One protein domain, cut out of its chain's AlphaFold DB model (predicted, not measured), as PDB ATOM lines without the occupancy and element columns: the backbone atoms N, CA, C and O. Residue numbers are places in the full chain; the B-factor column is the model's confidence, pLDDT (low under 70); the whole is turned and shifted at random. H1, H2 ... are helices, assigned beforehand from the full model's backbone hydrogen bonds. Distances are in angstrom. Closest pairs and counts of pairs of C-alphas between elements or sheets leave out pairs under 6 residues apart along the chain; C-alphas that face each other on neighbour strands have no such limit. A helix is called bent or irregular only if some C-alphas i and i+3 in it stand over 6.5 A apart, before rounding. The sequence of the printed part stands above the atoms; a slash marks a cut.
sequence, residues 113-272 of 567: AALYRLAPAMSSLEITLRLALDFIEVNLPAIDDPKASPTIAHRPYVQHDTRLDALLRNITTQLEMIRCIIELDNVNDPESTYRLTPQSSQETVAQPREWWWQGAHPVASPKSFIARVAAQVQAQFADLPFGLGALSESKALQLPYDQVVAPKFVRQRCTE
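What this domain is: This is residues 113 to 272 of the 567 residues of an uncharacterized protein of Aphanomyces euteiches (UniProt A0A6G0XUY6). Three long helices, H1, H3 and H6, run lengthwise side by side, with H3 packed on both others and H1 running against them. Short helices H7 and H8 pack on H1, H4 touches its first turn, H5 packs on the beginning of H6, and residues 145 to 159 loop round one end. The printed part has 160 residues with eight named helices, H1 to H8 in chain order, and no named strand: all helix. It is compact, with a radius of gyration of the C-alphas of 16.0 A, yet elongated, spanning 51 by 29 by 26 A.

Where its parts are: H1, residues 113 to 135, begins at C-alpha 113 (-121.456, 63.727, 88.810) and is 34.6 A long; it is irregular, with C-alphas 117 and 120 7.2 A apart. H2 is residues 140 to 144. H3, residues 160 to 185, measures 37.4 A. H4 is residues 190 to 194 and H5 residues 211 to 214. H6, residues 222 to 236, measures 21.4 A. H7 is residues 257 to 261; H8, residues 263 to 269, ends at C-alpha 269 (-130.321, 86.872, 83.041).

How they stand to each other: The hub H1 touches H3 at a shallow tilt of 8 degrees, opposite ways; the closest C-alphas, of Phe 135 and His 160, are 6.0 A apart. H3 touches H6 at 20 degrees, a shallow tilt, the same way, closest at C-alphas 176 and 236, 6.3 A. H1 and H6 are near each other. H1 touches H7, closest at C-alphas 123 and 261, 5.1 A. H2 is close to but not clearly touching H8, C-alphas 140 and 267 being 7.6 A apart. Each O i to N i+4 pair is within hydrogen-bond range in H3, H4, H6, H7 and H8, against 17 of 19 in H1 and 0 of 1 in H2, where 2 of 2 O i to N i+3 pairs are; H5 is too short for such a pair.

The domain as a whole: The two farthest C-alphas, of Tyr 157 and Asn 188, are 52.0 A apart. The printed part has no cut. The links H2 to H3, H4 to H5 and H6 to H7 are long. Mean pLDDT of the printed part is 91.7; residues 151 to 153 are under 70.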
ATOM      1  N   ALA A 113    -122.640  62.997  88.355       88.00
ATOM      2  CA  ALA A 113    -121.456  63.727  88.810       88.00
ATOM      3  C   ALA A 113    -120.588  64.228  87.637       88.00
ATOM      4  O   ALA A 113    -120.013  65.312  87.707       88.00
ATOM      5  N   ALA A 114    -120.539  63.470  86.537       92.19
ATOM      6  CA  ALA A 114    -119.821  63.843  85.319       92.19
ATOM      7  C   ALA A 114    -120.426  65.093  84.656       92.19
ATOM      8  O   ALA A 114    -119.718  66.061  84.378       92.19
ATOM      9  N   LEU A 115    -121.753  65.123  84.476       91.50
ATOM     10  CA  LEU A 115    -122.436  66.284  83.906       91.50
ATOM     11  C   LEU A 115    -122.332  67.500  84.833       91.50
ATOM     12  O   LEU A 115    -122.105  68.615  84.366       91.50
ATOM     13  N   TYR A 116    -122.423  67.276  86.149       91.44
ATOM     14  CA  TYR A 116    -122.190  68.312  87.149       91.44
ATOM     15  C   TYR A 116    -120.786  68.909  87.003       91.44
ATOM     16  O   TYR A 116    -120.650  70.121  86.918       91.44
ATOM     17  N   ARG A 117    -119.725  68.112  86.860       93.12
ATOM     18  CA  ARG A 117    -118.367  68.644  86.624       93.12
ATOM     19  C   ARG A 117    -118.229  69.430  85.315       93.12
ATOM     20  O   ARG A 117    -117.446  70.375  85.264       93.12
ATOM     21  N   LEU A 118    -118.979  69.054  84.279       95.62
ATOM     22  CA  LEU A 118    -118.858  69.619  82.933       95.62
ATOM     23  C   LEU A 118    -119.639  70.931  82.731       95.62
ATOM     24  O   LEU A 118    -119.198  71.803  81.981       95.62
ATOM     25  N   ALA A 119    -120.774  71.091  83.416       95.81
ATOM     26  CA  ALA A 119    -121.708  72.206  83.237       95.81
ATOM     27  C   ALA A 119    -121.079  73.620  83.279       95.81
ATOM     28  O   ALA A 119    -121.328  74.402  82.353       95.81
ATOM     29  N   PRO A 120    -120.247  73.984  84.279       97.69
ATOM     30  CA  PRO A 120    -119.631  75.308  84.320       97.69
ATOM     31  C   PRO A 120    -118.624  75.521  83.182       97.69
ATOM     32  O   PRO A 120    -118.564  76.617  82.633       97.69
ATOM     33  N   ALA A 121    -117.900  74.482  82.748       98.25
ATOM     34  CA  ALA A 121    -116.986  74.585  81.608       98.25
ATOM     35  C   ALA A 121    -117.744  74.848  80.294       98.25
ATOM     36  O   ALA A 121    -117.362  75.721  79.516       98.25
ATOM     37  N   MET A 122    -118.860  74.144  80.069       98.00
ATOM     38  CA  MET A 122    -119.722  74.377  78.900       98.00
ATOM     39  C   MET A 122    -120.373  75.763  78.939       98.00
ATOM     40  O   MET A 122    -120.426  76.445  77.917       98.00
ATOM     41  N   SER A 123    -120.814  76.206  80.120       97.56
ATOM     42  CA  SER A 123    -121.378  77.547  80.303       97.56
ATOM     43  C   SER A 123    -120.341  78.634  80.041       97.56
ATOM     44  O   SER A 123    -120.647  79.626  79.390       97.56
ATOM     45  N   SER A 124    -119.098  78.436  80.486       98.19
ATOM     46  CA  SER A 124    -117.995  79.354  80.199       98.19
ATOM     47  C   SER A 124    -117.765  79.533  78.697       98.19
ATOM     48  O   SER A 124    -117.531  80.653  78.242       98.19
ATOM     49  N   LEU A 125    -117.864  78.455  77.913       98.19
ATOM     50  CA  LEU A 125    -117.749  78.533  76.459       98.19
ATOM     51  C   LEU A 125    -118.864  79.399  75.852       98.19
ATOM     52  O   LEU A 125    -118.565  80.291  75.061       98.19
ATOM     53  N   GLU A 126    -120.122  79.188  76.253       97.81
ATOM     54  CA  GLU A 126    -121.262  80.003  75.799       97.81
ATOM     55  C   GLU A 126    -121.087  81.481  76.180       97.81
ATOM     56  O   GLU A 126    -121.263  82.368  75.346       97.81
ATOM     57  N   ILE A 127    -120.662  81.756  77.416       97.56
ATOM     58  CA  ILE A 127    -120.384  83.115  77.907       97.56
ATOM     59  C   ILE A 127    -119.246  83.765  77.102       97.56
ATOM     60  O   ILE A 127    -119.320  84.942  76.752       97.56
ATOM     61  N   THR A 128    -118.216  82.996  76.738       97.62
ATOM     62  CA  THR A 128    -117.107  83.477  75.895       97.62
ATOM     63  C   THR A 128    -117.573  83.791  74.470       97.62
ATOM     64  O   THR A 128    -117.123  84.765  73.870       97.62
ATOM     65  N   LEU A 129    -118.497  83.001  73.916       97.06
ATOM     66  CA  LEU A 129    -119.087  83.271  72.602       97.06
ATOM     67  C   LEU A 129    -120.028  84.478  72.632       97.06
ATOM     68  O   LEU A 129    -120.032  85.264  71.687       97.06
ATOM     69  N   ARG A 130    -120.759  84.682  73.733       94.62
ATOM     70  CA  ARG A 130    -121.524  85.912  73.976       94.62
ATOM     71  C   ARG A 130    -120.605  87.139  74.010       94.62
ATOM     72  O   ARG A 130    -120.934  88.143  73.392       94.62
ATOM     73  N   LEU A 131    -119.432  87.036  74.639       93.75
ATOM     74  CA  LEU A 131    -118.431  88.109  74.617       93.75
ATOM     75  C   LEU A 131    -117.909  88.393  73.201       93.75
ATOM     76  O   LEU A 131    -117.668  89.542  72.843       93.75
ATOM     77  N   ALA A 132    -117.766  87.362  72.364       94.69
ATOM     78  CA  ALA A 132    -117.388  87.564  70.968       94.69
ATOM     79  C   ALA A 132    -118.441  88.375  70.202       94.69
ATOM     80  O   ALA A 132    -118.060  89.212  69.389       94.69
ATOM     81  N   LEU A 133    -119.734  88.162  70.484       92.25
ATOM     82  CA  LEU A 133    -120.826  88.961  69.922       92.25
ATOM     83  C   LEU A 133    -120.763  90.430  70.349       92.25
ATOM     84  O   LEU A 133    -120.987  91.302  69.513       92.25
ATOM     85  N   ASP A 134    -120.399  90.704  71.601       88.38
ATOM     86  CA  ASP A 134    -120.166  92.072  72.081       88.38
ATOM     87  C   ASP A 134    -119.004  92.751  71.332       88.38
ATOM     88  O   ASP A 134    -119.111  93.894  70.891       88.38
ATOM     89  N   PHE A 135    -117.913  92.023  71.076       90.69
ATOM     90  CA  PHE A 135    -116.767  92.550  70.321       90.69
ATOM     91  C   PHE A 135    -117.048  92.791  68.837       90.69
ATOM     92  O   PHE A 135    -116.365  93.595  68.214       90.69
ATOM     93  N   ILE A 136    -118.041  92.121  68.256       91.00
ATOM     94  CA  ILE A 136    -118.533  92.444  66.906       91.00
ATOM     95  C   ILE A 136    -119.777  93.339  66.941       91.00
ATOM     96  O   ILE A 136    -120.439  93.500  65.916       91.00
ATOM     97  N   GLU A 137    -120.076  93.914  68.112       87.88
ATOM     98  CA  GLU A 137    -121.100  94.936  68.350       87.88
ATOM     99  C   GLU A 137    -122.517  94.492  67.970       87.88
ATOM    100  O   GLU A 137    -123.362  95.272  67.522       87.88
ATOM    101  N   VAL A 138    -122.796  93.206  68.170       87.94
ATOM    102  CA  VAL A 138    -124.144  92.661  68.039       87.94
ATOM    103  C   VAL A 138    -124.961  93.096  69.249       87.94
ATOM    104  O   VAL A 138    -124.597  92.840  70.395       87.94
ATOM    105  N   ASN A 139    -126.115  93.713  68.993       85.88
ATOM    106  CA  ASN A 139    -127.073  94.052  70.040       85.88
ATOM    107  C   ASN A 139    -127.658  92.763  70.645       85.88
ATOM    108  O   ASN A 139    -128.611  92.211  70.097       85.88
ATOM    109  N   LEU A 140    -127.094  92.273  71.755       86.69
ATOM    110  CA  LEU A 140    -127.509  91.016  72.394       86.69
ATOM    111  C   LEU A 140    -129.028  90.941  72.662       86.69
ATOM    112  O   LEU A 140    -129.622  89.921  72.311       86.69
ATOM    113  N   PRO A 141    -129.704  91.993  73.177       86.06
ATOM    114  CA  PRO A 141    -131.164  92.015  73.283       86.06
ATOM    115  C   PRO A 141    -131.915  91.760  71.967       86.06
ATOM    116  O   PRO A 141    -132.972  91.133  71.983       86.06
ATOM    117  N   ALA A 142    -131.366  92.193  70.825       87.94
ATOM    118  CA  ALA A 142    -131.999  92.013  69.517       87.94
ATOM    119  C   ALA A 142    -131.988  90.565  69.008       87.94
ATOM    120  O   ALA A 142    -132.702  90.250  68.056       87.94
ATOM    121  N   ILE A 143    -131.202  89.685  69.638       89.31
ATOM    122  CA  ILE A 143    -131.227  88.245  69.355       89.31
ATOM    123  C   ILE A 143    -132.580  87.651  69.752       89.31
ATOM    124  O   ILE A 143    -133.127  86.829  69.020       89.31
ATOM    125  N   ASP A 144    -133.130  88.079  70.890       88.00
ATOM    126  CA  ASP A 144    -134.381  87.542  71.427       88.00
ATOM    127  C   ASP A 144    -135.597  88.441  71.133       88.00
ATOM    128  O   ASP A 144    -136.710  87.933  70.987       88.00
ATOM    129  N   ASP A 145    -135.400  89.758  71.024       88.69
ATOM    130  CA  ASP A 145    -136.431  90.724  70.632       88.69
ATOM    131  C   ASP A 145    -135.925  91.632  69.499       88.69
ATOM    132  O   ASP A 145    -135.244  92.622  69.767       88.69
ATOM    133  N   PRO A 146    -136.311  91.385  68.234       86.19
ATOM    134  CA  PRO A 146    -135.894  92.206  67.095       86.19
ATOM    135  C   PRO A 146    -136.251  93.698  67.203       86.19
ATOM    136  O   PRO A 146    -135.754  94.500  66.413       86.19
ATOM    137  N   LYS A 147    -137.143  94.081  68.128       87.75
ATOM    138  CA  LYS A 147    -137.524  95.478  68.385       87.75
ATOM    139  C   LYS A 147    -136.677  96.142  69.469       87.75
ATOM    140  O   LYS A 147    -136.864  97.335  69.712       87.75
ATOM    141  N   ALA A 148    -135.783  95.405  70.123       85.06
ATOM    142  CA  ALA A 148    -134.929  95.947  71.161       85.06
ATOM    143  C   ALA A 148    -134.032  97.055  70.595       85.06
ATOM    144  O   ALA A 148    -133.363  96.888  69.571       85.06
ATOM    145  N   SER A 149    -134.011  98.196  71.283       77.75
ATOM    146  CA  SER A 149    -133.139  99.311  70.925       77.75
ATOM    147  C   SER A 149    -131.671  98.870  70.941       77.75
ATOM    148  O   SER A 149    -131.287  98.106  71.831       77.75
ATOM    149  N   PRO A 150    -130.834  99.357  70.006       73.56
ATOM    150  CA  PRO A 150    -129.390  99.186  70.089       73.56
ATOM    151  C   PRO A 150    -128.872  99.728  71.418       73.56
ATOM    152  O   PRO A 150    -129.157 100.874  71.769       73.56
ATOM    153  N   THR A 151    -128.123  98.910  72.153       69.12
ATOM    154  CA  THR A 151    -127.539  99.314  73.439       69.12
ATOM    155  C   THR A 151    -126.128  99.882  73.301       69.12
ATOM    156  O   THR A 151    -125.691 100.605  74.190       69.12
ATOM    157  N   ILE A 152    -125.418  99.603  72.199       67.56
ATOM    158  CA  ILE A 152    -123.995  99.939  72.042       67.56
ATOM    159  C   ILE A 152    -123.735 100.572  70.669       67.56
ATOM    160  O   ILE A 152    -124.249 100.121  69.647       67.56
ATOM    161  N   ALA A 153    -122.938 101.644  70.657       69.06
ATOM    162  CA  ALA A 153    -122.462 102.306  69.444       69.06
ATOM    163  C   ALA A 153    -121.095 101.754  69.012       69.06
ATOM    164  O   ALA A 153    -120.295 101.364  69.862       69.06
ATOM    165  N   HIS A 154    -120.804 101.795  67.706       80.19
ATOM    166  CA  HIS A 154    -119.513 101.348  67.178       80.19
ATOM    167  C   HIS A 154    -118.335 102.092  67.817       80.19
ATOM    168  O   HIS A 154    -118.339 103.327  67.873       80.19
ATOM    169  N   ARG A 155    -117.317 101.346  68.265       85.38
ATOM    170  CA  ARG A 155    -116.115 101.870  68.938       85.38
ATOM    171  C   ARG A 155    -114.883 101.752  68.030       85.38
ATOM    172  O   ARG A 155    -114.086 100.832  68.197       85.38
ATOM    173  N   PRO A 156    -114.651 102.700  67.099       82.69
ATOM    174  CA  PRO A 156    -113.563 102.601  66.118       82.69
ATOM    175  C   PRO A 156    -112.155 102.729  66.721       82.69
ATOM    176  O   PRO A 156    -111.167 102.499  66.032       82.69
ATOM    177  N   TYR A 157    -112.048 103.144  67.985       83.75
ATOM    178  CA  TYR A 157    -110.785 103.255  68.718       83.75
ATOM    179  C   TYR A 157    -110.369 101.945  69.410       83.75
ATOM    180  O   TYR A 157    -109.259 101.871  69.932       83.75
ATOM    181  N   VAL A 158    -111.224 100.916  69.395       86.62
ATOM    182  CA  VAL A 158    -110.945  99.591  69.961       86.62
ATOM    183  C   VAL A 158    -110.418  98.647  68.873       86.62
ATOM    184  O   VAL A 158    -110.974  98.566  67.778       86.62
ATOM    185  N   GLN A 159    -109.355  97.898  69.182       88.56
ATOM    186  CA  GLN A 159    -108.781  96.880  68.289       88.56
ATOM    187  C   GLN A 159    -109.565  95.562  68.386       88.56
ATOM    188  O   GLN A 159    -109.206  94.630  69.112       88.56
ATOM    189  N   HIS A 160    -110.687  95.501  67.671       88.88
ATOM    190  CA  HIS A 160    -111.624  94.370  67.709       88.88
ATOM    191  C   HIS A 160    -111.030  93.042  67.213       88.88
ATOM    192  O   HIS A 160    -111.396  91.977  67.705       88.88
ATOM    193  N   ASP A 161    -110.095  93.079  66.266       90.12
ATOM    194  CA  ASP A 161    -109.404  91.893  65.747       90.12
ATOM    195  C   ASP A 161    -108.542  91.206  66.817       90.12
ATOM    196  O   ASP A 161    -108.634  89.994  67.014       90.12
ATOM    197  N   THR A 162    -107.779  91.995  67.573       90.19
ATOM    198  CA  THR A 162    -106.906  91.535  68.657       90.19
ATOM    199  C   THR A 162    -107.734  90.931  69.788       90.19
ATOM    200  O   THR A 162    -107.420  89.842  70.282       90.19
ATOM    201  N   ARG A 163    -108.850  91.588  70.136       92.00
ATOM    202  CA  ARG A 163    -109.843  91.081  71.090       92.00
ATOM    203  C   ARG A 163    -110.418  89.725  70.652       92.00
ATOM    204  O   ARG A 163    -110.446  88.783  71.447       92.00
ATOM    205  N   LEU A 164    -110.816  89.576  69.386       93.88
ATOM    206  CA  LEU A 164    -111.332  88.306  68.854       93.88
ATOM    207  C   LEU A 164    -110.263  87.209  68.780       93.88
ATOM    208  O   LEU A 164    -110.549  86.058  69.110       93.88
ATOM    209  N   ASP A 165    -109.027  87.531  68.402       93.25
ATOM    210  CA  ASP A 165    -107.936  86.554  68.409       93.25
ATOM    211  C   ASP A 165    -107.615  86.078  69.835       93.25
ATOM    212  O   ASP A 165    -107.335  84.893  70.039       93.25
ATOM    213  N   ALA A 166    -107.705  86.959  70.840       93.94
ATOM    214  CA  ALA A 166    -107.607  86.573  72.246       93.94
ATOM    215  C   ALA A 166    -108.750  85.639  72.673       93.94
ATOM    216  O   ALA A 166    -108.494  84.610  73.304       93.94
ATOM    217  N   LEU A 167    -109.994  85.927  72.270       95.62
ATOM    218  CA  LEU A 167    -111.122  85.028  72.531       95.62
ATOM    219  C   LEU A 167    -110.964  83.676  71.851       95.62
ATOM    220  O   LEU A 167    -111.265  82.663  72.471       95.62
ATOM    221  N   LEU A 168    -110.464  83.620  70.617       96.75
ATOM    222  CA  LEU A 168    -110.270  82.341  69.942       96.75
ATOM    223  C   LEU A 168    -109.215  81.480  70.647       96.75
ATOM    224  O   LEU A 168    -109.410  80.269  70.773       96.75
ATOM    225  N   ARG A 169    -108.121  82.085  71.137       96.38
ATOM    226  CA  ARG A 169    -107.147  81.376  71.984       96.38
ATOM    227  C   ARG A 169    -107.822  80.840  73.246       96.38
ATOM    228  O   ARG A 169    -107.700  79.651  73.527       96.38
ATOM    229  N   ASN A 170    -108.606  81.672  73.935       96.88
ATOM    230  CA  ASN A 170    -109.354  81.252  75.122       96.88
ATOM    231  C   ASN A 170    -110.319  80.100  74.814       96.88
ATOM    232  O   ASN A 170    -110.333  79.113  75.539       96.88
ATOM    233  N   ILE A 171    -111.103  80.193  73.741       98.06
ATOM    234  CA  ILE A 171    -112.046  79.153  73.311       98.06
ATOM    235  C   ILE A 171    -111.313  77.847  73.000       98.06
ATOM    236  O   ILE A 171    -111.765  76.786  73.421       98.06
ATOM    237  N   THR A 172    -110.176  77.915  72.306       98.19
ATOM    238  CA  THR A 172    -109.368  76.731  71.978       98.19
ATOM    239  C   THR A 172    -108.933  76.015  73.257       98.19
ATOM    240  O   THR A 172    -109.225  74.831  73.422       98.19
ATOM    241  N   THR A 173    -108.350  76.744  74.213       98.25
ATOM    242  CA  THR A 173    -107.941  76.176  75.507       98.25
ATOM    243  C   THR A 173    -109.134  75.633  76.298       98.25
ATOM    244  O   THR A 173    -109.042  74.561  76.893       98.25
ATOM    245  N   GLN A 174    -110.277  76.328  76.291       98.50
ATOM    246  CA  GLN A 174    -111.497  75.860  76.957       98.50
ATOM    247  C   GLN A 174    -112.003  74.542  76.363       98.50
ATOM    248  O   GLN A 174    -112.331  73.633  77.121       98.50
ATOM    249  N   LEU A 175    -112.025  74.400  75.035       98.50
ATOM    250  CA  LEU A 175    -112.449  73.167  74.366       98.50
ATOM    251  C   LEU A 175    -111.514  71.994  74.684       98.50
ATOM    252  O   LEU A 175    -111.989  70.901  74.990       98.50
ATOM    253  N   GLU A 176    -110.201  72.228  74.691       98.12
ATOM    254  CA  GLU A 176    -109.212  71.224  75.105       98.12
ATOM    255  C   GLU A 176    -109.407  70.797  76.572       98.12
ATOM    256  O   GLU A 176    -109.281  69.620  76.913       98.12
ATOM    257  N   MET A 177    -109.733  71.740  77.461       98.50
ATOM    258  CA  MET A 177    -110.009  71.439  78.869       98.50
ATOM    259  C   MET A 177    -111.351  70.720  79.061       98.50
ATOM    260  O   MET A 177    -111.410  69.778  79.846       98.50
ATOM    261  N   ILE A 178    -112.402  71.086  78.320       98.44
ATOM    262  CA  ILE A 178    -113.688  70.366  78.293       98.44
ATOM    263  C   ILE A 178    -113.462  68.909  77.869       98.44
ATOM    264  O   ILE A 178    -113.924  67.990  78.547       98.44
ATOM    265  N   ARG A 179    -112.689  68.686  76.796       97.25
ATOM    266  CA  ARG A 179    -112.286  67.345  76.343       97.25
ATOM    267  C   ARG A 179    -111.557  66.581  77.449       97.25
ATOM    268  O   ARG A 179    -111.885  65.426  77.713       97.25
ATOM    269  N   CYS A 180    -110.626  67.240  78.136       98.00
ATOM    270  CA  CYS A 180    -109.871  66.636  79.230       98.00
ATOM    271  C   CYS A 180    -110.762  66.235  80.420       98.00
ATOM    272  O   CYS A 180    -110.563  65.156  80.969       98.00
ATOM    273  N   ILE A 181    -111.771  67.036  80.790       98.06
ATOM    274  CA  ILE A 181    -112.746  66.667  81.839       98.06
ATOM    275  C   ILE A 181    -113.449  65.355  81.474       98.06
ATOM    276  O   ILE A 181    -113.516  64.450  82.305       98.06
ATOM    277  N   ILE A 182    -113.901  65.222  80.223       97.06
ATOM    278  CA  ILE A 182    -114.580  64.013  79.731       97.06
ATOM    279  C   ILE A 182    -113.662  62.782  79.837       97.06
ATOM    280  O   ILE A 182    -114.081  61.711  80.271       97.06
ATOM    281  N   GLU A 183    -112.383  62.928  79.493       95.88
ATOM    282  CA  GLU A 183    -111.390  61.851  79.619       95.88
ATOM    283  C   GLU A 183    -111.019  61.513  81.070       95.88
ATOM    284  O   GLU A 183    -110.581  60.394  81.351       95.88
ATOM    285  N   LEU A 184    -111.122  62.475  81.990       96.19
ATOM    286  CA  LEU A 184    -110.861  62.259  83.416       96.19
ATOM    287  C   LEU A 184    -111.989  61.493  84.095       96.19
ATOM    288  O   LEU A 184    -111.732  60.758  85.044       96.19
ATOM    289  N   ASP A 185    -113.223  61.639  83.620       92.50
ATOM    290  CA  ASP A 185    -114.350  60.879  84.156       92.50
ATOM    291  C   ASP A 185    -114.265  59.383  83.803       92.50
ATOM    292  O   ASP A 185    -114.842  58.572  84.524       92.50
ATOM    293  N   ASN A 186    -113.517  59.019  82.746       87.06
ATOM    294  CA  ASN A 186    -113.220  57.639  82.335       87.06
ATOM    295  C   ASN A 186    -114.455  56.716  82.375       87.06
ATOM    296  O   ASN A 186    -114.462  55.664  83.015       87.06
ATOM    297  N   VAL A 187    -115.532  57.162  81.730       89.00
ATOM    298  CA  VAL A 187    -116.849  56.521  81.806       89.00
ATOM    299  C   VAL A 187    -116.965  55.365  80.813       89.00
ATOM    300  O   VAL A 187    -116.599  55.497  79.648       89.00
ATOM    301  N   ASN A 188    -117.521  54.237  81.265       89.19
ATOM    302  CA  ASN A 188    -117.781  53.076  80.404       89.19
ATOM    303  C   ASN A 188    -119.052  53.249  79.555       89.19
ATOM    304  O   ASN A 188    -119.099  52.785  78.421       89.19
ATOM    305  N   ASP A 189    -120.068  53.922  80.103       93.56
ATOM    306  CA  ASP A 189    -121.335  54.232  79.431       93.56
ATOM    307  C   ASP A 189    -121.518  55.759  79.352       93.56
ATOM    308  O   ASP A 189    -122.101  56.372  80.258       93.56
ATOM    309  N   PRO A 190    -120.972  56.409  78.307       93.88
ATOM    310  CA  PRO A 190    -121.088  57.852  78.150       93.88
ATOM    311  C   PRO A 190    -122.523  58.311  77.870       93.88
ATOM    312  O   PRO A 190    -122.856  59.441  78.221       93.88
ATOM    313  N   GLU A 191    -123.371  57.468  77.274       93.69
ATOM    314  CA  GLU A 191    -124.743  57.829  76.902       93.69
ATOM    315  C   GLU A 191    -125.594  58.102  78.136       93.69
ATOM    316  O   GLU A 191    -126.128  59.204  78.285       93.69
ATOM    317  N   SER A 192    -125.623  57.149  79.071       91.00
ATOM    318  CA  SER A 192    -126.314  57.319  80.352       91.00
ATOM    319  C   SER A 192    -125.639  58.378  81.223       91.00
ATOM    320  O   SER A 192    -126.298  59.258  81.788       91.00
ATOM    321  N   THR A 193    -124.301  58.355  81.292       92.12
ATOM    322  CA  THR A 193    -123.552  59.227  82.206       92.12
ATOM    323  C   THR A 193    -123.673  60.703  81.833       92.12
ATOM    324  O   THR A 193    -123.866  61.532  82.721       92.12
ATOM    325  N   TYR A 194    -123.601  61.053  80.547       93.25
ATOM    326  CA  TYR A 194    -123.740  62.441  80.092       93.25
ATOM    327  C   TYR A 194    -125.149  62.802  79.615       93.25
ATOM    328  O   TYR A 194    -125.372  63.956  79.250       93.25
ATOM    329  N   ARG A 195    -126.095  61.852  79.644       91.56
ATOM    330  CA  ARG A 195    -127.465  62.016  79.127       91.56
ATOM    331  C   ARG A 195    -127.461  62.522  77.691       91.56
ATOM    332  O   ARG A 195    -128.039  63.563  77.379       91.56
ATOM    333  N   LEU A 196    -126.731  61.809  76.841       94.56
ATOM    334  CA  LEU A 196    -126.568  62.215  75.454       94.56
ATOM    335  C   LEU A 196    -127.923  62.265  74.739       94.56
ATOM    336  O   LEU A 196    -128.825  61.474  75.005       94.56
ATOM    337  N   THR A 197    -128.052  63.208  73.817       93.81
ATOM    338  CA  THR A 197    -129.274  63.467  73.054       93.81
ATOM    339  C   THR A 197    -128.959  63.513  71.561       93.81
ATOM    340  O   THR A 197    -127.861  63.926  71.184       93.81
ATOM    341  N   PRO A 198    -129.890  63.121  70.675       94.94
ATOM    342  CA  PRO A 198    -129.721  63.319  69.236       94.94
ATOM    343  C   PRO A 198    -129.883  64.786  68.800       94.94
ATOM    344  O   PRO A 198    -129.673  65.107  67.632       94.94
ATOM    345  N   GLN A 199    -130.308  65.677  69.699       91.94
ATOM    346  CA  GLN A 199    -130.621  67.066  69.375       91.94
ATOM    347  C   GLN A 199    -129.417  67.980  69.614       91.94
ATOM    348  O   GLN A 199    -128.874  68.032  70.717       91.94
ATOM    349  N   SER A 200    -129.044  68.752  68.595       93.06
ATOM    350  CA  SER A 200    -128.142  69.894  68.761       93.06
ATOM    351  C   SER A 200    -128.878  71.082  69.381       93.06
ATOM    352  O   SER A 200    -130.084  71.251  69.178       93.06
ATOM    353  N   SER A 201    -128.128  71.925  70.087       95.06
ATOM    354  CA  SER A 201    -128.604  73.170  70.686       95.06
ATOM    355  C   SER A 201    -129.338  74.043  69.674       95.06
ATOM    356  O   SER A 201    -128.833  74.283  68.575       95.06
ATOM    357  N   GLN A 202    -130.513  74.532  70.069       92.81
ATOM    358  CA  GLN A 202    -131.294  75.521  69.321       92.81
ATOM    359  C   GLN A 202    -131.190  76.920  69.939       92.81
ATOM    360  O   GLN A 202    -131.612  77.898  69.323       92.81
ATOM    361  N   GLU A 203    -130.643  77.035  71.153       93.50
ATOM    362  CA  GLU A 203    -130.570  78.306  71.878       93.50
ATOM    363  C   GLU A 203    -129.170  78.923  71.922       93.50
ATOM    364  O   GLU A 203    -129.055  80.115  72.224       93.50
ATOM    365  N   THR A 204    -128.114  78.146  71.651       95.50
ATOM    366  CA  THR A 204    -126.730  78.638  71.681       95.50
ATOM    367  C   THR A 204    -126.538  79.815  70.733       95.50
ATOM    368  O   THR A 204    -127.059  79.828  69.614       95.50
ATOM    369  N   VAL A 205    -125.727  80.791  71.149       95.12
ATOM    370  CA  VAL A 205    -125.267  81.858  70.246       95.12
ATOM    371  C   VAL A 205    -124.346  81.341  69.147       95.12
ATOM    372  O   VAL A 205    -124.111  82.026  68.152       95.12
ATOM    373  N   ALA A 206    -123.832  80.122  69.297       94.19
ATOM    374  CA  ALA A 206    -122.888  79.477  68.404       94.19
ATOM    375  C   ALA A 206    -123.529  78.923  67.117       94.19
ATOM    376  O   ALA A 206    -123.034  77.959  66.546       94.19
ATOM    377  N   GLN A 207    -124.648  79.474  66.647       92.12
ATOM    378  CA  GLN A 207    -125.314  78.995  65.436       92.12
ATOM    379  C   GLN A 207    -124.726  79.679  64.199       92.12
ATOM    380  O   GLN A 207    -125.055  80.827  63.921       92.12
ATOM    381  N   PRO A 208    -123.868  79.012  63.404       87.25
ATOM    382  CA  PRO A 208    -123.012  79.690  62.431       87.25
ATOM    383  C   PRO A 208    -123.789  80.354  61.291       87.25
ATOM    384  O   PRO A 208    -123.237  81.209  60.605       87.25
ATOM    385  N   ARG A 209    -125.050  79.965  61.062       90.19
ATOM    386  CA  ARG A 209    -125.915  80.507  60.001       90.19
ATOM    387  C   ARG A 209    -126.735  81.720  60.437       90.19
ATOM    388  O   ARG A 209    -127.374  82.329  59.585       90.19
ATOM    389  N   GLU A 210    -126.703  82.069  61.717       93.62
ATOM    390  CA  GLU A 210    -127.485  83.177  62.248       93.62
ATOM    391  C   GLU A 210    -126.968  84.537  61.784       93.62
ATOM    392  O   GLU A 210    -125.783  84.719  61.475       93.62
ATOM    393  N   TRP A 211    -127.882  85.507  61.724       92.31
ATOM    394  CA  TRP A 211    -127.627  86.812  61.110       92.31
ATOM    395  C   TRP A 211    -126.450  87.552  61.757       92.31
ATOM    396  O   TRP A 211    -125.693  88.225  61.057       92.31
ATOM    397  N   TRP A 212    -126.239  87.371  63.062       92.06
ATOM    398  CA  TRP A 212    -125.156  88.013  63.809       92.06
ATOM    399  C   TRP A 212    -123.757  87.510  63.422       92.06
ATOM    400  O   TRP A 212    -122.784  88.244  63.568       92.06
ATOM    401  N   TRP A 213    -123.633  86.307  62.853       94.00
ATOM    402  CA  TRP A 213    -122.363  85.812  62.304       94.00
ATOM    403  C   TRP A 213    -122.216  86.046  60.801       94.00
ATOM    404  O   TRP A 213    -121.109  85.955  60.266       94.00
ATOM    405  N   GLN A 214    -123.317  86.325  60.104       91.12
ATOM    406  CA  GLN A 214    -123.310  86.639  58.673       91.12
ATOM    407  C   GLN A 214    -123.172  88.141  58.392       91.12
ATOM    408  O   GLN A 214    -122.893  88.522  57.255       91.12
ATOM    409  N   GLY A 215    -123.356  88.984  59.412       83.50
ATOM    410  CA  GLY A 215    -123.222  90.433  59.318       83.50
ATOM    411  C   GLY A 215    -121.825  90.898  58.894       83.50
ATOM    412  O   GLY A 215    -120.815  90.220  59.102       83.50
ATOM    413  N   ALA A 216    -121.775  92.088  58.297       80.62
ATOM    414  CA  ALA A 216    -120.527  92.780  58.012       80.62
ATOM    415  C   ALA A 216    -120.096  93.586  59.245       80.62
ATOM    416  O   ALA A 216    -120.875  94.389  59.753       80.62
ATOM    417  N   HIS A 217    -118.854  93.400  59.690       86.31
ATOM    418  CA  HIS A 217    -118.215  94.250  60.693       86.31
ATOM    419  C   HIS A 217    -117.069  95.036  60.022       86.31
ATOM    420  O   HIS A 217    -116.398  94.472  59.154       86.31
ATOM    421  N   PRO A 218    -116.816  96.314  60.375       82.56
ATOM    422  CA  PRO A 218    -115.860  97.151  59.640       82.56
ATOM    423  C   PRO A 218    -114.405  96.657  59.675       82.56
ATOM    424  O   PRO A 218    -113.650  96.921  58.743       82.56
ATOM    425  N   VAL A 219    -114.013  95.954  60.744       84.25
ATOM    426  CA  VAL A 219    -112.606  95.584  61.020       84.25
ATOM    427  C   VAL A 219    -112.402  94.073  61.197       84.25
ATOM    428  O   VAL A 219    -111.290  93.572  61.089       84.25
ATOM    429  N   ALA A 220    -113.474  93.316  61.429       85.75
ATOM    430  CA  ALA A 220    -113.401  91.892  61.756       85.75
ATOM    431  C   ALA A 220    -114.321  91.084  60.842       85.75
ATOM    432  O   ALA A 220    -115.258  91.620  60.257       85.75
ATOM    433  N   SER A 221    -114.072  89.779  60.730       91.56
ATOM    434  CA  SER A 221    -114.943  88.865  59.987       91.56
ATOM    435  C   SER A 221    -115.664  87.916  60.953       91.56
ATOM    436  O   SER A 221    -115.100  86.868  61.287       91.56
ATOM    437  N   PRO A 222    -116.908  88.234  61.376       92.56
ATOM    438  CA  PRO A 222    -117.720  87.365  62.234       92.56
ATOM    439  C   PRO A 222    -117.840  85.939  61.682       92.56
ATOM    440  O   PRO A 222    -117.624  84.958  62.394       92.56
ATOM    441  N   LYS A 223    -118.075  85.826  60.370       94.19
ATOM    442  CA  LYS A 223    -118.183  84.549  59.659       94.19
ATOM    443  C   LYS A 223    -116.906  83.713  59.739       94.19
ATOM    444  O   LYS A 223    -116.975  82.504  59.950       94.19
ATOM    445  N   SER A 224    -115.742  84.341  59.556       93.94
ATOM    446  CA  SER A 224    -114.453  83.649  59.668       93.94
ATOM    447  C   SER A 224    -114.191  83.206  61.106       93.94
ATOM    448  O   SER A 224    -113.765  82.075  61.336       93.94
ATOM    449  N   PHE A 225    -114.506  84.063  62.083       96.12
ATOM    450  CA  PHE A 225    -114.354  83.745  63.501       96.12
ATOM    451  C   PHE A 225    -115.167  82.505  63.892       96.12
ATOM    452  O   PHE A 225    -114.585  81.527  64.364       96.12
ATOM    453  N   ILE A 226    -116.478  82.486  63.621       96.44
ATOM    454  CA  ILE A 226    -117.321  81.344  64.007       96.44
ATOM    455  C   ILE A 226    -116.938  80.058  63.258       96.44
ATOM    456  O   ILE A 226    -116.993  78.973  63.831       96.44
ATOM    457  N   ALA A 227    -116.467  80.160  62.008       95.44
ATOM    458  CA  ALA A 227    -115.952  79.011  61.263       95.44
ATOM    459  C   ALA A 227    -114.679  78.426  61.900       95.44
ATOM    460  O   ALA A 227    -114.531  77.205  61.973       95.44
ATOM    461  N   ARG A 228    -113.774  79.278  62.408       96.88
ATOM    462  CA  ARG A 228    -112.590  78.834  63.163       96.88
ATOM    463  C   ARG A 228    -112.996  78.149  64.467       96.88
ATOM    464  O   ARG A 228    -112.430  77.109  64.783       96.88
ATOM    465  N   VAL A 229    -113.992  78.676  65.185       97.44
ATOM    466  CA  VAL A 229    -114.524  78.030  66.397       97.44
ATOM    467  C   VAL A 229    -115.122  76.657  66.071       97.44
ATOM    468  O   VAL A 229    -114.770  75.680  66.726       97.44
ATOM    469  N   ALA A 230    -115.963  76.549  65.036       96.44
ATOM    470  CA  ALA A 230    -116.518  75.269  64.580       96.44
ATOM    471  C   ALA A 230    -115.419  74.240  64.270       96.44
ATOM    472  O   ALA A 230    -115.511  73.088  64.693       96.44
ATOM    473  N   ALA A 231    -114.351  74.660  63.584       96.25
ATOM    474  CA  ALA A 231    -113.216  73.789  63.292       96.25
ATOM    475  C   ALA A 231    -112.520  73.289  64.570       96.25
ATOM    476  O   ALA A 231    -112.158  72.116  64.641       96.25
ATOM    477  N   GLN A 232    -112.379  74.140  65.595       96.94
ATOM    478  CA  GLN A 232    -111.835  73.722  66.890       96.94
ATOM    479  C   GLN A 232    -112.755  72.727  67.602       96.94
ATOM    480  O   GLN A 232    -112.280  71.699  68.077       96.94
ATOM    481  N   VAL A 233    -114.069  72.970  67.628       96.81
ATOM    482  CA  VAL A 233    -115.037  72.020  68.207       96.81
ATOM    483  C   VAL A 233    -114.942  70.668  67.503       96.81
ATOM    484  O   VAL A 233    -114.834  69.635  68.160       96.81
ATOM    485  N   GLN A 234    -114.916  70.664  66.169       95.38
ATOM    486  CA  GLN A 234    -114.784  69.436  65.394       95.38
ATOM    487  C   GLN A 234    -113.470  68.706  65.691       95.38
ATOM    488  O   GLN A 234    -113.489  67.485  65.814       95.38
ATOM    489  N   ALA A 235    -112.353  69.427  65.822       95.81
ATOM    490  CA  ALA A 235    -111.054  68.832  66.126       95.81
ATOM    491  C   ALA A 235    -111.022  68.189  67.521       95.81
ATOM    492  O   ALA A 235    -110.604  67.042  67.648       95.81
ATOM    493  N   GLN A 236    -111.513  68.890  68.549       96.38
ATOM    494  CA  GLN A 236    -111.463  68.412  69.938       96.38
ATOM    495  C   GLN A 236    -112.449  67.266  70.225       96.38
ATOM    496  O   GLN A 236    -112.238  66.503  71.161       96.38
ATOM    497  N   PHE A 237    -113.511  67.124  69.423       95.75
ATOM    498  CA  PHE A 237    -114.527  66.071  69.563       95.75
ATOM    499  C   PHE A 237    -114.454  65.005  68.452       95.75
ATOM    500  O   PHE A 237    -115.354  64.169  68.328       95.75
ATOM    501  N   ALA A 238    -113.412  65.018  67.614       94.25
ATOM    502  CA  ALA A 238    -113.320  64.143  66.444       94.25
ATOM    503  C   ALA A 238    -113.362  62.651  66.814       94.25
ATOM    504  O   ALA A 238    -114.053  61.867  66.157       94.25
ATOM    505  N   ASP A 239    -112.659  62.278  67.880       93.56
ATOM    506  CA  ASP A 239    -112.471  60.910  68.366       93.56
ATOM    507  C   ASP A 239    -113.474  60.494  69.457       93.56
ATOM    508  O   ASP A 239    -113.510  59.330  69.855       93.56
ATOM    509  N   LEU A 240    -114.339  61.410  69.899       94.62
ATOM    510  CA  LEU A 240    -115.454  61.095  70.785       94.62
ATOM    511  C   LEU A 240    -116.624  60.453  70.020       94.62
ATOM    512  O   LEU A 240    -116.886  60.809  68.863       94.62
ATOM    513  N   PRO A 241    -117.388  59.538  70.651       94.19
ATOM    514  CA  PRO A 241    -118.584  58.961  70.035       94.19
ATOM    515  C   PRO A 241    -119.761  59.951  69.954       94.19
ATOM    516  O   PRO A 241    -120.757  59.665  69.296       94.19
ATOM    517  N   PHE A 242    -119.637  61.126  70.572       96.19
ATOM    518  CA  PHE A 242    -120.642  62.187  70.608       96.19
ATOM    519  C   PHE A 242    -120.006  63.564  70.391       96.19
ATOM    520  O   PHE A 242    -118.796  63.730  70.547       96.19
ATOM    521  N   GLY A 243    -120.818  64.549  70.013       96.31
ATOM    522  CA  GLY A 243    -120.390  65.939  69.874       96.31
ATOM    523  C   GLY A 243    -120.733  66.801  71.094       96.31
ATOM    524  O   GLY A 243    -121.402  66.372  72.035       96.31
ATOM    525  N   LEU A 244    -120.275  68.052  71.065       95.88
ATOM    526  CA  LEU A 244    -120.497  69.032  72.133       95.88
ATOM    527  C   LEU A 244    -121.975  69.437  72.291       95.88
ATOM    528  O   LEU A 244    -122.336  69.993  73.319       95.88
ATOM    529  N   GLY A 245    -122.822  69.216  71.284       93.62
ATOM    530  CA  GLY A 245    -124.184  69.754  71.226       93.62
ATOM    531  C   GLY A 245    -124.277  71.206  70.762       93.62
ATOM    532  O   GLY A 245    -125.376  71.688  70.522       93.62
ATOM    533  N   ALA A 246    -123.148  71.877  70.540       91.81
ATOM    534  CA  ALA A 246    -123.050  73.166  69.857       91.81
ATOM    535  C   ALA A 246    -121.984  73.065  68.757       91.81
ATOM    536  O   ALA A 246    -120.971  72.392  68.953       91.81
ATOM    537  N   LEU A 247    -122.208  73.703  67.599       88.31
ATOM    538  CA  LEU A 247    -121.271  73.738  66.457       88.31
ATOM    539  C   LEU A 247    -120.820  72.364  65.901       88.31
ATOM    540  O   LEU A 247    -119.887  72.300  65.102       88.31
ATOM    541  N   SER A 248    -121.470  71.266  66.295       77.00
ATOM    542  CA  SER A 248    -121.148  69.904  65.862       77.00
ATOM    543  C   SER A 248    -122.392  69.239  65.280       77.00
ATOM    544  O   SER A 248    -123.281  68.825  66.014       77.00
ATOM    545  N   GLU A 249    -122.463  69.134  63.953       75.69
ATOM    546  CA  GLU A 249    -123.563  68.448  63.248       75.69
ATOM    547  C   GLU A 249    -123.170  67.035  62.776       75.69
ATOM    548  O   GLU A 249    -123.991  66.302  62.235       75.69
ATOM    549  N   SER A 250    -121.909  66.629  62.957       81.75
ATOM    550  CA  SER A 250    -121.371  65.391  62.373       81.75
ATOM    551  C   SER A 250    -121.592  64.132  63.216       81.75
ATOM    552  O   SER A 250    -121.331  63.029  62.737       81.75
ATOM    553  N   LYS A 251    -122.041  64.273  64.469       90.25
ATOM    554  CA  LYS A 251    -122.225  63.165  65.416       90.25
ATOM    555  C   LYS A 251    -123.714  62.923  65.663       90.25
ATOM    556  O   LYS A 251    -124.480  63.869  65.809       90.25
ATOM    557  N   ALA A 252    -124.099  61.647  65.729       93.69
ATOM    558  CA  ALA A 252    -125.488  61.232  65.946       93.69
ATOM    559  C   ALA A 252    -125.992  61.528  67.367       93.69
ATOM    560  O   ALA A 252    -127.184  61.738  67.557       93.69
ATOM    561  N   LEU A 253    -125.085  61.539  68.347       96.69
ATOM    562  CA  LEU A 253    -125.356  61.882  69.738       96.69
ATOM    563  C   LEU A 253    -124.531  63.100  70.151       96.69
ATOM    564  O   LEU A 253    -123.431  63.332  69.642       96.69
ATOM    565  N   GLN A 254    -125.074  63.871  71.081       96.19
ATOM    566  CA  GLN A 254    -124.566  65.163  71.518       96.19
ATOM    567  C   GLN A 254    -124.734  65.313  73.030       96.19
ATOM    568  O   GLN A 254    -125.649  64.734  73.617       96.19
ATOM    569  N   LEU A 255    -123.890  66.126  73.670       95.56
ATOM    570  CA  LEU A 255    -124.180  66.591  75.028       95.56
ATOM    571  C   LEU A 255    -125.479  67.424  75.028       95.56
ATOM    572  O   LEU A 255    -125.712  68.176  74.076       95.56
ATOM    573  N   PRO A 256    -126.310  67.349  76.085       93.88
ATOM    574  CA  PRO A 256    -127.579  68.075  76.171       93.88
ATOM    575  C   PRO A 256    -127.360  69.567  76.482       93.88
ATOM    576  O   PRO A 256    -127.704  70.061  77.556       93.88
ATOM    577  N   TYR A 257    -126.759  70.289  75.532       95.25
ATOM    578  CA  TYR A 257    -126.233  71.646  75.704       95.25
ATOM    579  C   TYR A 257    -127.287  72.628  76.230       95.25
ATOM    580  O   TYR A 257    -127.030  73.315  77.213       95.25
ATOM    581  N   ASP A 258    -128.495  72.637  75.657       93.06
ATOM    582  CA  ASP A 258    -129.566  73.553  76.082       93.06
ATOM    583  C   ASP A 258    -130.040  73.280  77.516       93.06
ATOM    584  O   ASP A 258    -130.326  74.211  78.261       93.06
ATOM    585  N   GLN A 259    -130.062  72.017  77.945       89.75
ATOM    586  CA  GLN A 259    -130.500  71.653  79.297       89.75
ATOM    587  C   GLN A 259    -129.438  71.968  80.358       89.75
ATOM    588  O   GLN A 259    -129.772  72.287  81.498       89.75
ATOM    589  N   VAL A 260    -128.162  71.855  79.978       91.62
ATOM    590  CA  VAL A 260    -127.002  72.023  80.865       91.62
ATOM    591  C   VAL A 260    -126.588  73.482  80.985       91.62
ATOM    592  O   VAL A 260    -126.331  73.969  82.083       91.62
ATOM    593  N   VAL A 261    -126.490  74.170  79.851       94.69
ATOM    594  CA  VAL A 261    -125.992  75.546  79.768       94.69
ATOM    595  C   VAL A 261    -127.130  76.551  79.884       94.69
ATOM    596  O   VAL A 261    -126.916  77.640  80.409       94.69
ATOM    597  N   ALA A 262    -128.329  76.196  79.411       94.12
ATOM    598  CA  ALA A 262    -129.458  77.107  79.230       94.12
ATOM    599  C   ALA A 262    -129.051  78.431  78.545       94.12
ATOM    600  O   ALA A 262    -129.161  79.503  79.152       94.12
ATOM    601  N   PRO A 263    -128.564  78.390  77.287       94.94
ATOM    602  CA  PRO A 263    -127.976  79.547  76.612       94.94
ATOM    603  C   PRO A 263    -128.844  80.806  76.622       94.94
ATOM    604  O   PRO A 263    -128.350  81.902  76.897       94.94
ATOM    605  N   LYS A 264    -130.154  80.661  76.382       92.00
ATOM    606  CA  LYS A 264    -131.089  81.789  76.416       92.00
ATOM    607  C   LYS A 264    -131.181  82.408  77.808       92.00
ATOM    608  O   LYS A 264    -131.145  83.627  77.941       92.00
ATOM    609  N   PHE A 265    -131.247  81.583  78.851       92.00
ATOM    610  CA  PHE A 265    -131.241  82.070  80.229       92.00
ATOM    611  C   PHE A 265    -129.938  82.812  80.550       92.00
ATOM    612  O   PHE A 265    -129.986  83.931  81.060       92.00
ATOM    613  N   VAL A 266    -128.784  82.241  80.189       92.75
ATOM    614  CA  VAL A 266    -127.469  82.867  80.407       92.75
ATOM    615  C   VAL A 266    -127.369  84.213  79.690       92.75
ATOM    616  O   VAL A 266    -126.925  85.196  80.286       92.75
ATOM    617  N   ARG A 267    -127.826  84.307  78.437       90.88
ATOM    618  CA  ARG A 267    -127.872  85.581  77.707       90.88
ATOM    619  C   ARG A 267    -128.800  86.620  78.326       90.88
ATOM    620  O   ARG A 267    -128.470  87.794  78.281       90.88
ATOM    621  N   GLN A 268    -129.961  86.215  78.838       88.62
ATOM    622  CA  GLN A 268    -131.002  87.154  79.271       88.62
ATOM    623  C   GLN A 268    -130.891  87.569  80.736       88.62
ATOM    624  O   GLN A 268    -131.443  88.595  81.128       88.62
ATOM    625  N   ARG A 269    -130.276  86.730  81.576       89.44
ATOM    626  CA  ARG A 269    -130.321  86.872  83.041       89.44
ATOM    627  C   ARG A 269    -128.944  86.987  83.676       89.44
ATOM    628  O   ARG A 269    -128.815  87.678  84.688       89.44
ATOM    629  N   CYS A 270    -127.931  86.378  83.063       90.50
ATOM    630  CA  CYS A 270    -126.544  86.443  83.517       90.50
ATOM    631  C   CYS A 270    -125.779  87.579  82.822       90.50
ATOM    632  O   CYS A 270    -124.636  87.397  82.402       90.50
ATOM    633  N   THR A 271    -126.415  88.735  82.665       83.69
ATOM    634  CA  THR A 271    -125.804  89.975  82.174       83.69
ATOM    635  C   THR A 271    -125.928  91.042  83.249       83.69
ATOM    636  O   THR A 271    -126.908  91.083  83.998       83.69
ATOM    637  N   GLU A 272    -124.914  91.882  83.350       74.69
ATOM    638  CA  GLU A 272    -124.947  93.122  84.112       74.69
ATOM    639  C   GLU A 272    -126.027  94.081  83.582       74.69
ATOM    640  O   GLU A 272    -126.638  93.863  82.533       74.69
TER     641      GLU A 272